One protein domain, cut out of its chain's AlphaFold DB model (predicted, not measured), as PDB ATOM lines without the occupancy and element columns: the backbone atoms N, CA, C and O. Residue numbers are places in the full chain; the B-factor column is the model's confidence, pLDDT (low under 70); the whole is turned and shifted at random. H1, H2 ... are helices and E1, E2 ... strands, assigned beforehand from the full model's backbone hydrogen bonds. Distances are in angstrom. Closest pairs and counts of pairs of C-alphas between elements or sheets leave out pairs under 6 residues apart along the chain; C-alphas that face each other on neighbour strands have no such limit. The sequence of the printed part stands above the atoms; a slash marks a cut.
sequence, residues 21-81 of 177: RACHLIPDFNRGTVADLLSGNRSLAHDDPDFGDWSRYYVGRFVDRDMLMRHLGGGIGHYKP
ATOM      1  N   ARG A  21      26.678  -1.167 -32.390       71.25
ATOM      2  CA  ARG A  21      27.689  -2.029 -33.041       71.25
ATOM      3  C   ARG A  21      28.976  -1.281 -33.403       71.25
ATOM      4  O   ARG A  21      30.052  -1.852 -33.292       71.25
ATOM      5  N   ALA A  22      28.830  -0.034 -33.847       80.31
ATOM      6  CA  ALA A  22      29.846   1.012 -33.962       80.31
ATOM      7  C   ALA A  22      29.132   2.325 -34.368       80.31
ATOM      8  O   ALA A  22      27.930   2.310 -34.657       80.31
ATOM      9  N   CYS A  23      29.843   3.453 -34.406       88.25
ATOM     10  CA  CYS A  23      29.349   4.718 -34.967       88.25
ATOM     11  C   CYS A  23      30.504   5.525 -35.581       88.25
ATOM     12  O   CYS A  23      31.658   5.316 -35.210       88.25
ATOM     13  N   HIS A  24      30.198   6.446 -36.497       90.19
ATOM     14  CA  HIS A  24      31.178   7.423 -36.988       90.19
ATOM     15  C   HIS A  24      31.203   8.648 -36.075       90.19
ATOM     16  O   HIS A  24      30.147   9.211 -35.785       90.19
ATOM     17  N   LEU A  25      32.391   9.094 -35.670       91.06
ATOM     18  CA  LEU A  25      32.590  10.365 -34.970       91.06
ATOM     19  C   LEU A  25      33.176  11.380 -35.954       91.06
ATOM     20  O   LEU A  25      34.291  11.206 -36.436       91.06
ATOM     21  N   ILE A  26      32.413  12.426 -36.270       92.19
ATOM     22  CA  ILE A  26      32.795  13.446 -37.257       92.19
ATOM     23  C   ILE A  26      33.074  14.763 -36.516       92.19
ATOM     24  O   ILE A  26      32.145  15.284 -35.896       92.19
ATOM     25  N   PRO A  27      34.297  15.321 -36.553       91.94
ATOM     26  CA  PRO A  27      34.624  16.589 -35.899       91.94
ATOM     27  C   PRO A  27      33.701  17.764 -36.257       91.94
ATOM     28  O   PRO A  27      33.347  17.965 -37.420       91.94
ATOM     29  N   ASP A  28      33.367  18.603 -35.273       92.50
ATOM     30  CA  ASP A  28      32.777  19.927 -35.516       92.50
ATOM     31  C   ASP A  28      33.895  20.939 -35.820       92.50
ATOM     32  O   ASP A  28      34.342  21.698 -34.953       92.50
ATOM     33  N   PHE A  29      34.355  20.933 -37.076       90.38
ATOM     34  CA  PHE A  29      35.456  21.775 -37.565       90.38
ATOM     35  C   PHE A  29      35.267  23.278 -37.281       90.38
ATOM     36  O   PHE A  29      36.241  24.015 -37.155       90.38
ATOM     37  N   ASN A  30      34.021  23.741 -37.131       93.25
ATOM     38  CA  ASN A  30      33.682  25.140 -36.864       93.25
ATOM     39  C   ASN A  30      33.878  25.550 -35.385       93.25
ATOM     40  O   ASN A  30      33.739  26.725 -35.048       93.25
ATOM     41  N   ARG A  31      34.179  24.606 -34.480       88.38
ATOM     42  CA  ARG A  31      34.397  24.883 -33.044       88.38
ATOM     43  C   ARG A  31      35.842  24.773 -32.573       88.38
ATOM     44  O   ARG A  31      36.116  25.187 -31.449       88.38
ATOM     45  N   GLY A  32      36.741  24.247 -33.401       87.69
ATOM     46  CA  GLY A  32      38.148  24.064 -33.047       87.69
ATOM     47  C   GLY A  32      38.410  22.955 -32.019       87.69
ATOM     48  O   GLY A  32      37.491  22.305 -31.494       87.69
ATOM     49  N   THR A  33      39.697  22.756 -31.750       86.56
ATOM     50  CA  THR A  33      40.236  21.804 -30.776       86.56
ATOM     51  C   THR A  33      40.356  22.419 -29.378       86.56
ATOM     52  O   THR A  33      40.379  23.642 -29.220       86.56
ATOM     53  N   VAL A  34      40.377  21.574 -28.344       83.44
ATOM     54  CA  VAL A  34      40.565  21.953 -26.934       83.44
ATOM     55  C   VAL A  34      41.358  20.858 -26.217       83.44
ATOM     56  O   VAL A  34      40.828  19.781 -25.954       83.44
ATOM     57  N   ALA A  35      42.598  21.160 -25.820       76.94
ATOM     58  CA  ALA A  35      43.438  20.245 -25.041       76.94
ATOM     59  C   ALA A  35      42.888  19.980 -23.619       76.94
ATOM     60  O   ALA A  35      42.919  18.851 -23.133       76.94
ATOM     61  N   ASP A  36      42.322  20.998 -22.961       73.50
ATOM     62  CA  ASP A  36      41.942  20.950 -21.536       73.50
ATOM     63  C   ASP A  36      40.905  19.868 -21.173       73.50
ATOM     64  O   ASP A  36      40.850  19.428 -20.020       73.50
ATOM     65  N   LEU A  37      40.070  19.438 -22.131       71.88
ATOM     66  CA  LEU A  37      38.973  18.479 -21.908       71.88
ATOM     67  C   LEU A  37      39.460  17.072 -21.539       71.88
ATOM     68  O   LEU A  37      38.731  16.331 -20.877       71.88
ATOM     69  N   LEU A  38      40.675  16.708 -21.950       69.88
ATOM     70  CA  LEU A  38      41.296  15.415 -21.676       69.88
ATOM     71  C   LEU A  38      42.558  15.643 -20.848       69.88
ATOM     72  O   LEU A  38      43.681  15.475 -21.306       69.88
ATOM     73  N   SER A  39      42.346  16.033 -19.590       61.25
ATOM     74  CA  SER A  39      43.367  16.517 -18.649       61.25
ATOM     75  C   SER A  39      44.340  15.432 -18.125       61.25
ATOM     76  O   SER A  39      44.761  15.477 -16.969       61.25
ATOM     77  N   GLY A  40      44.668  14.426 -18.942       65.62
ATOM     78  CA  GLY A  40      45.591  13.332 -18.638       65.62
ATOM     79  C   GLY A  40      46.685  13.214 -19.700       65.62
ATOM     80  O   GLY A  40      46.400  13.213 -20.890       65.62
ATOM     81  N   ASN A  41      47.936  13.073 -19.258       59.75
ATOM     82  CA  ASN A  41      49.167  13.395 -20.007       59.75
ATOM     83  C   ASN A  41      49.467  12.579 -21.293       59.75
ATOM     84  O   ASN A  41      50.554  12.734 -21.845       59.75
ATOM     85  N   ARG A  42      48.561  11.684 -21.711       60.69
ATOM     86  CA  ARG A  42      48.430  11.012 -23.022       60.69
ATOM     87  C   ARG A  42      47.241  10.052 -22.931       60.69
ATOM     88  O   ARG A  42      47.316   9.054 -22.215       60.69
ATOM     89  N   SER A  43      46.152  10.329 -23.648       65.62
ATOM     90  CA  SER A  43      45.158   9.293 -23.964       65.62
ATOM     91  C   SER A  43      45.681   8.439 -25.123       65.62
ATOM     92  O   SER A  43      46.400   8.946 -25.980       65.62
ATOM     93  N   LEU A  44      45.294   7.161 -25.194       66.81
ATOM     94  CA  LEU A  44      45.595   6.303 -26.354       66.81
ATOM     95  C   LEU A  44      44.807   6.719 -27.618       66.81
ATOM     96  O   LEU A  44      45.051   6.194 -28.696       66.81
ATOM     97  N   ALA A  45      43.854   7.642 -27.466       68.06
ATOM     98  CA  ALA A  45      43.061   8.243 -28.535       68.06
ATOM     99  C   ALA A  45      43.321   9.759 -28.669       68.06
ATOM    100  O   ALA A  45      42.407  10.497 -29.015       68.06
ATOM    101  N   HIS A  46      44.526  10.220 -28.308       69.81
ATOM    102  CA  HIS A  46      44.973  11.602 -28.502       69.81
ATOM    103  C   HIS A  46      45.972  11.620 -29.662       69.81
ATOM    104  O   HIS A  46      47.081  11.105 -29.504       69.81
ATOM    105  N   ASP A  47      45.574  12.162 -30.813       66.62
ATOM    106  CA  ASP A  47      46.389  12.085 -32.034       66.62
ATOM    107  C   ASP A  47      47.646  12.971 -31.950       66.62
ATOM    108  O   ASP A  47      48.721  12.568 -32.397       66.62
ATOM    109  N   ASP A  48      47.535  14.160 -31.344       70.88
ATOM    110  CA  ASP A  48      48.622  15.139 -31.226       70.88
ATOM    111  C   ASP A  48      48.477  15.979 -29.930       70.88
ATOM    112  O   ASP A  48      47.454  16.651 -29.753       70.88
ATOM    113  N   PRO A  49      49.475  15.969 -29.015       67.81
ATOM    114  CA  PRO A  49      49.425  16.710 -27.752       67.81
ATOM    115  C   PRO A  49      49.550  18.237 -27.891       67.81
ATOM    116  O   PRO A  49      49.188  18.946 -26.952       67.81
ATOM    117  N   ASP A  50      50.050  18.744 -29.020       69.25
ATOM    118  CA  ASP A  50      50.234  20.175 -29.274       69.25
ATOM    119  C   ASP A  50      49.017  20.790 -29.998       69.25
ATOM    120  O   ASP A  50      48.721  21.975 -29.815       69.25
ATOM    121  N   PHE A  51      48.264  19.994 -30.774       73.62
ATOM    122  CA  PHE A  51      47.005  20.419 -31.415       73.62
ATOM    123  C   PHE A  51      45.744  20.162 -30.568       73.62
ATOM    124  O   PHE A  51      44.808  20.973 -30.608       73.62
ATOM    125  N   GLY A  52      45.714  19.066 -29.804       79.38
ATOM    126  CA  GLY A  52      44.579  18.650 -28.977       79.38
ATOM    127  C   GLY A  52      43.353  18.146 -29.756       79.38
ATOM    128  O   GLY A  52      43.213  18.352 -30.961       79.38
ATOM    129  N   ASP A  53      42.419  17.506 -29.049       85.44
ATOM    130  CA  ASP A  53      41.236  16.885 -29.663       85.44
ATOM    131  C   ASP A  53      40.119  17.890 -29.983       85.44
ATOM    132  O   ASP A  53      40.031  18.980 -29.409       85.44
ATOM    133  N   TRP A  54      39.208  17.517 -30.886       88.25
ATOM    134  CA  TRP A  54      38.088  18.375 -31.276       88.25
ATOM    135  C   TRP A  54      37.090  18.562 -30.136       88.25
ATOM    136  O   TRP A  54      36.621  17.610 -29.516       88.25
ATOM    137  N   SER A  55      36.691  19.813 -29.896       87.62
ATOM    138  CA  SER A  55      35.815  20.151 -28.768       87.62
ATOM    139  C   SER A  55      34.426  19.500 -28.829       87.62
ATOM    140  O   SER A  55      33.756  19.410 -27.797       87.62
ATOM    141  N   ARG A  56      33.968  19.084 -30.023       89.56
ATOM    142  CA  ARG A  56      32.715  18.348 -30.272       89.56
ATOM    143  C   ARG A  56      32.826  17.464 -31.513       89.56
ATOM    144  O   ARG A  56      33.532  17.798 -32.460       89.56
ATOM    145  N   TYR A  57      32.018  16.406 -31.522       91.94
ATOM    146  CA  TYR A  57      31.830  15.498 -32.650       91.94
ATOM    147  C   TYR A  57      30.330  15.302 -32.918       91.94
ATOM    148  O   TYR A  57      29.523  15.252 -31.987       91.94
ATOM    149  N   TYR A  58      29.963  15.152 -34.186       92.81
ATOM    150  CA  TYR A  58      28.673  14.631 -34.626       92.81
ATOM    151  C   TYR A  58      28.722  13.098 -34.667       92.81
ATOM    152  O   TYR A  58      29.730  12.518 -35.070       92.81
ATOM    153  N   VAL A  59      27.627  12.437 -34.276       91.31
ATOM    154  CA  VAL A  59      27.540  10.967 -34.210       91.31
ATOM    155  C   VAL A  59      26.765  10.419 -35.410       91.31
ATOM    156  O   VAL A  59      25.537  10.506 -35.473       91.31
ATOM    157  N   GLY A  60      27.477   9.807 -36.353       90.00
ATOM    158  CA  GLY A  60      26.897   9.040 -37.451       90.00
ATOM    159  C   GLY A  60      26.425   7.668 -36.968       90.00
ATOM    160  O   GLY A  60      27.235   6.761 -36.781       90.00
ATOM    161  N   ARG A  61      25.106   7.500 -36.786       83.25
ATOM    162  CA  ARG A  61      24.484   6.256 -36.275       83.25
ATOM    163  C   ARG A  61      24.702   5.025 -37.171       83.25
ATOM    164  O   ARG A  61      24.592   3.901 -36.689       83.25
ATOM    165  N   PHE A  62      24.991   5.219 -38.456       87.06
ATOM    166  CA  PHE A  62      25.214   4.139 -39.418       87.06
ATOM    167  C   PHE A  62      26.651   4.206 -39.934       87.06
ATOM    168  O   PHE A  62      27.050   5.208 -40.523       87.06
ATOM    169  N   VAL A  63      27.419   3.145 -39.682       85.88
ATOM    170  CA  VAL A  63      28.843   3.050 -40.057       85.88
ATOM    171  C   VAL A  63      29.024   2.653 -41.519       85.88
ATOM    172  O   VAL A  63      29.943   3.108 -42.193       85.88
ATOM    173  N   ASP A  64      28.106   1.838 -42.025       85.81
ATOM    174  CA  ASP A  64      28.099   1.345 -43.391       85.81
ATOM    175  C   ASP A  64      26.669   1.353 -43.962       85.81
ATOM    176  O   ASP A  64      25.674   1.583 -43.258       85.81
ATOM    177  N   ARG A  65      26.570   1.103 -45.273       84.62
ATOM    178  CA  ARG A  65      25.295   1.023 -45.996       84.62
ATOM    179  C   ARG A  65      24.411  -0.113 -45.472       84.62
ATOM    180  O   ARG A  65      23.193   0.032 -45.461       84.62
ATOM    181  N   ASP A  66      24.995  -1.208 -45.004       81.50
ATOM    182  CA  ASP A  66      24.275  -2.387 -44.531       81.50
ATOM    183  C   ASP A  66      23.602  -2.154 -43.174       81.50
ATOM    184  O   ASP A  66      22.513  -2.677 -42.947       81.50
ATOM    185  N   MET A  67      24.177  -1.348 -42.278       81.62
ATOM    186  CA  MET A  67      23.527  -0.922 -41.032       81.62
ATOM    187  C   MET A  67      22.333  -0.012 -41.316       81.62
ATOM    188  O   MET A  67      21.266  -0.221 -40.736       81.62
ATOM    189  N   LEU A  68      22.475   0.939 -42.248       84.81
ATOM    190  CA  LEU A  68      21.366   1.784 -42.697       84.81
ATOM    191  C   LEU A  68      20.257   0.941 -43.345       84.81
ATOM    192  O   LEU A  68      19.103   1.013 -42.932       84.81
ATOM    193  N   MET A  69      20.599   0.085 -44.311       83.69
ATOM    194  CA  MET A  69      19.626  -0.760 -45.009       83.69
ATOM    195  C   MET A  69      18.977  -1.794 -44.080       83.69
ATOM    196  O   MET A  69      17.790  -2.080 -44.224       83.69
ATOM    197  N   ARG A  70      19.699  -2.324 -43.084       78.25
ATOM    198  CA  ARG A  70      19.135  -3.199 -42.041       78.25
ATOM    199  C   ARG A  70      18.150  -2.453 -41.143       78.25
ATOM    200  O   ARG A  70      17.096  -3.005 -40.847       78.25
ATOM    201  N   HIS A  71      18.444  -1.205 -40.770       79.50
ATOM    202  CA  HIS A  71      17.533  -0.356 -39.995       79.50
ATOM    203  C   HIS A  71      16.277   0.043 -40.792       79.50
ATOM    204  O   HIS A  71      15.172  -0.017 -40.261       79.50
ATOM    205  N   LEU A  72      16.424   0.352 -42.085       84.88
ATOM    206  CA  LEU A  72      15.314   0.631 -43.009       84.88
ATOM    207  C   LEU A  72      14.560  -0.635 -43.480       84.88
ATOM    208  O   LEU A  72      13.598  -0.538 -44.241       84.88
ATOM    209  N   GLY A  73      14.981  -1.830 -43.047       78.94
ATOM    210  CA  GLY A  73      14.313  -3.102 -43.345       78.94
ATOM    211  C   GLY A  73      14.532  -3.668 -44.756       78.94
ATOM    212  O   GLY A  73      13.780  -4.552 -45.159       78.94
ATOM    213  N   GLY A  74      15.539  -3.186 -45.494       79.50
ATOM    214  CA  GLY A  74      15.892  -3.611 -46.859       79.50
ATOM    215  C   GLY A  74      17.317  -4.168 -47.019       79.50
ATOM    216  O   GLY A  74      17.841  -4.181 -48.128       79.50
ATOM    217  N   GLY A  75      17.975  -4.566 -45.926       74.69
ATOM    218  CA  GLY A  75      19.345  -5.099 -45.942       74.69
ATOM    219  C   GLY A  75      19.500  -6.424 -46.701       74.69
ATOM    220  O   GLY A  75      18.538  -7.172 -46.888       74.69
ATOM    221  N   ILE A  76      20.736  -6.740 -47.102       68.00
ATOM    222  CA  ILE A  76      21.075  -7.973 -47.830       68.00
ATOM    223  C   ILE A  76      20.578  -9.205 -47.050       68.00
ATOM    224  O   ILE A  76      20.769  -9.314 -45.838       68.00
ATOM    225  N   GLY A  77      19.889 -10.115 -47.743       68.94
ATOM    226  CA  GLY A  77      19.241 -11.298 -47.157       68.94
ATOM    227  C   GLY A  77      17.861 -11.052 -46.525       68.94
ATOM    228  O   GLY A  77      17.139 -12.011 -46.272       68.94
ATOM    229  N   HIS A  78      17.439  -9.798 -46.326       62.75
ATOM    230  CA  HIS A  78      16.160  -9.437 -45.698       62.75
ATOM    231  C   HIS A  78      15.092  -8.994 -46.718       62.75
ATOM    232  O   HIS A  78      14.335  -8.055 -46.473       62.75
ATOM    233  N   TYR A  79      14.969  -9.710 -47.843       55.09
ATOM    234  CA  TYR A  79      13.840  -9.557 -48.772       55.09
ATOM    235  C   TYR A  79      12.529 -10.049 -48.131       55.09
ATOM    236  O   TYR A  79      12.061 -11.160 -48.375       55.09
ATOM    237  N   LYS A  80      11.907  -9.198 -47.309       62.31
ATOM    238  CA  LYS A  80      10.484  -9.312 -46.986       62.31
ATOM    239  C   LYS A  80       9.698  -8.663 -48.130       62.31
ATOM    240  O   LYS A  80       9.783  -7.441 -48.265       62.31
ATOM    241  N   PRO A  81       8.930  -9.411 -48.946       51.50
ATOM    242  CA  PRO A  81       8.002  -8.783 -49.876       51.50
ATOM    243  C   PRO A  81       6.987  -7.988 -49.053       51.50
ATOM    244  O   PRO A  81       6.251  -8.556 -48.242       51.50
TER     245      PRO A  81
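What this domain is: This is residues 21 to 81 of the 177 residues of an uncharacterized protein of Thanatephorus cucumeris (strain AG1-IB / isolate 7/3/14) (UniProt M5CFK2). With little regular structure, this is a rod whose middle is a small two-stranded hairpin, E1 and E2; the wide loop of residues 28 to 56 makes one end, and short helix H1 with the tail after it the other. The printed part has 61 residues, with E1, E2 and H1 in that order; the sheet, E1 - E2, is antiparallel and the class mixed, with 15 residues in named elements. The whole is extended, with a radius of gyration of the C-alphas of 17.3 A and spans of 55 by 25 by 13 A.

How they stand to each other: E1, residues 24 to 27, and E2, residues 57 to 60, form an antiparallel hairpin at 151 degrees. N 26 and O 58 are 2.9 A apart, N 58 and O 26 2.8 A, both within hydrogen-bond range. C-alphas 27 and 57 face each other at 4.4 A. H1, residues 65 to 71, is apart from E1; every O i to N i+4 pair in H1 is within hydrogen-bond range.

Where its parts are: E1 begins at C-alpha 24 (31.178, 7.423, -36.988) and measures 9.9 A, E2 9.4 A. H1, 9.9 A, ends at C-alpha 71 (17.533, -0.356, -39.995).

The domain as a whole: The C-alphas farthest apart, Asn 41 and Pro 81, are 55.5 A apart. The printed part has no cut; the link E1 to E2 is long, 29 residues, and E2 to H1 tight. The pLDDT is under 70 at residues 38 to 47, 49 to 50 and 76 to 81.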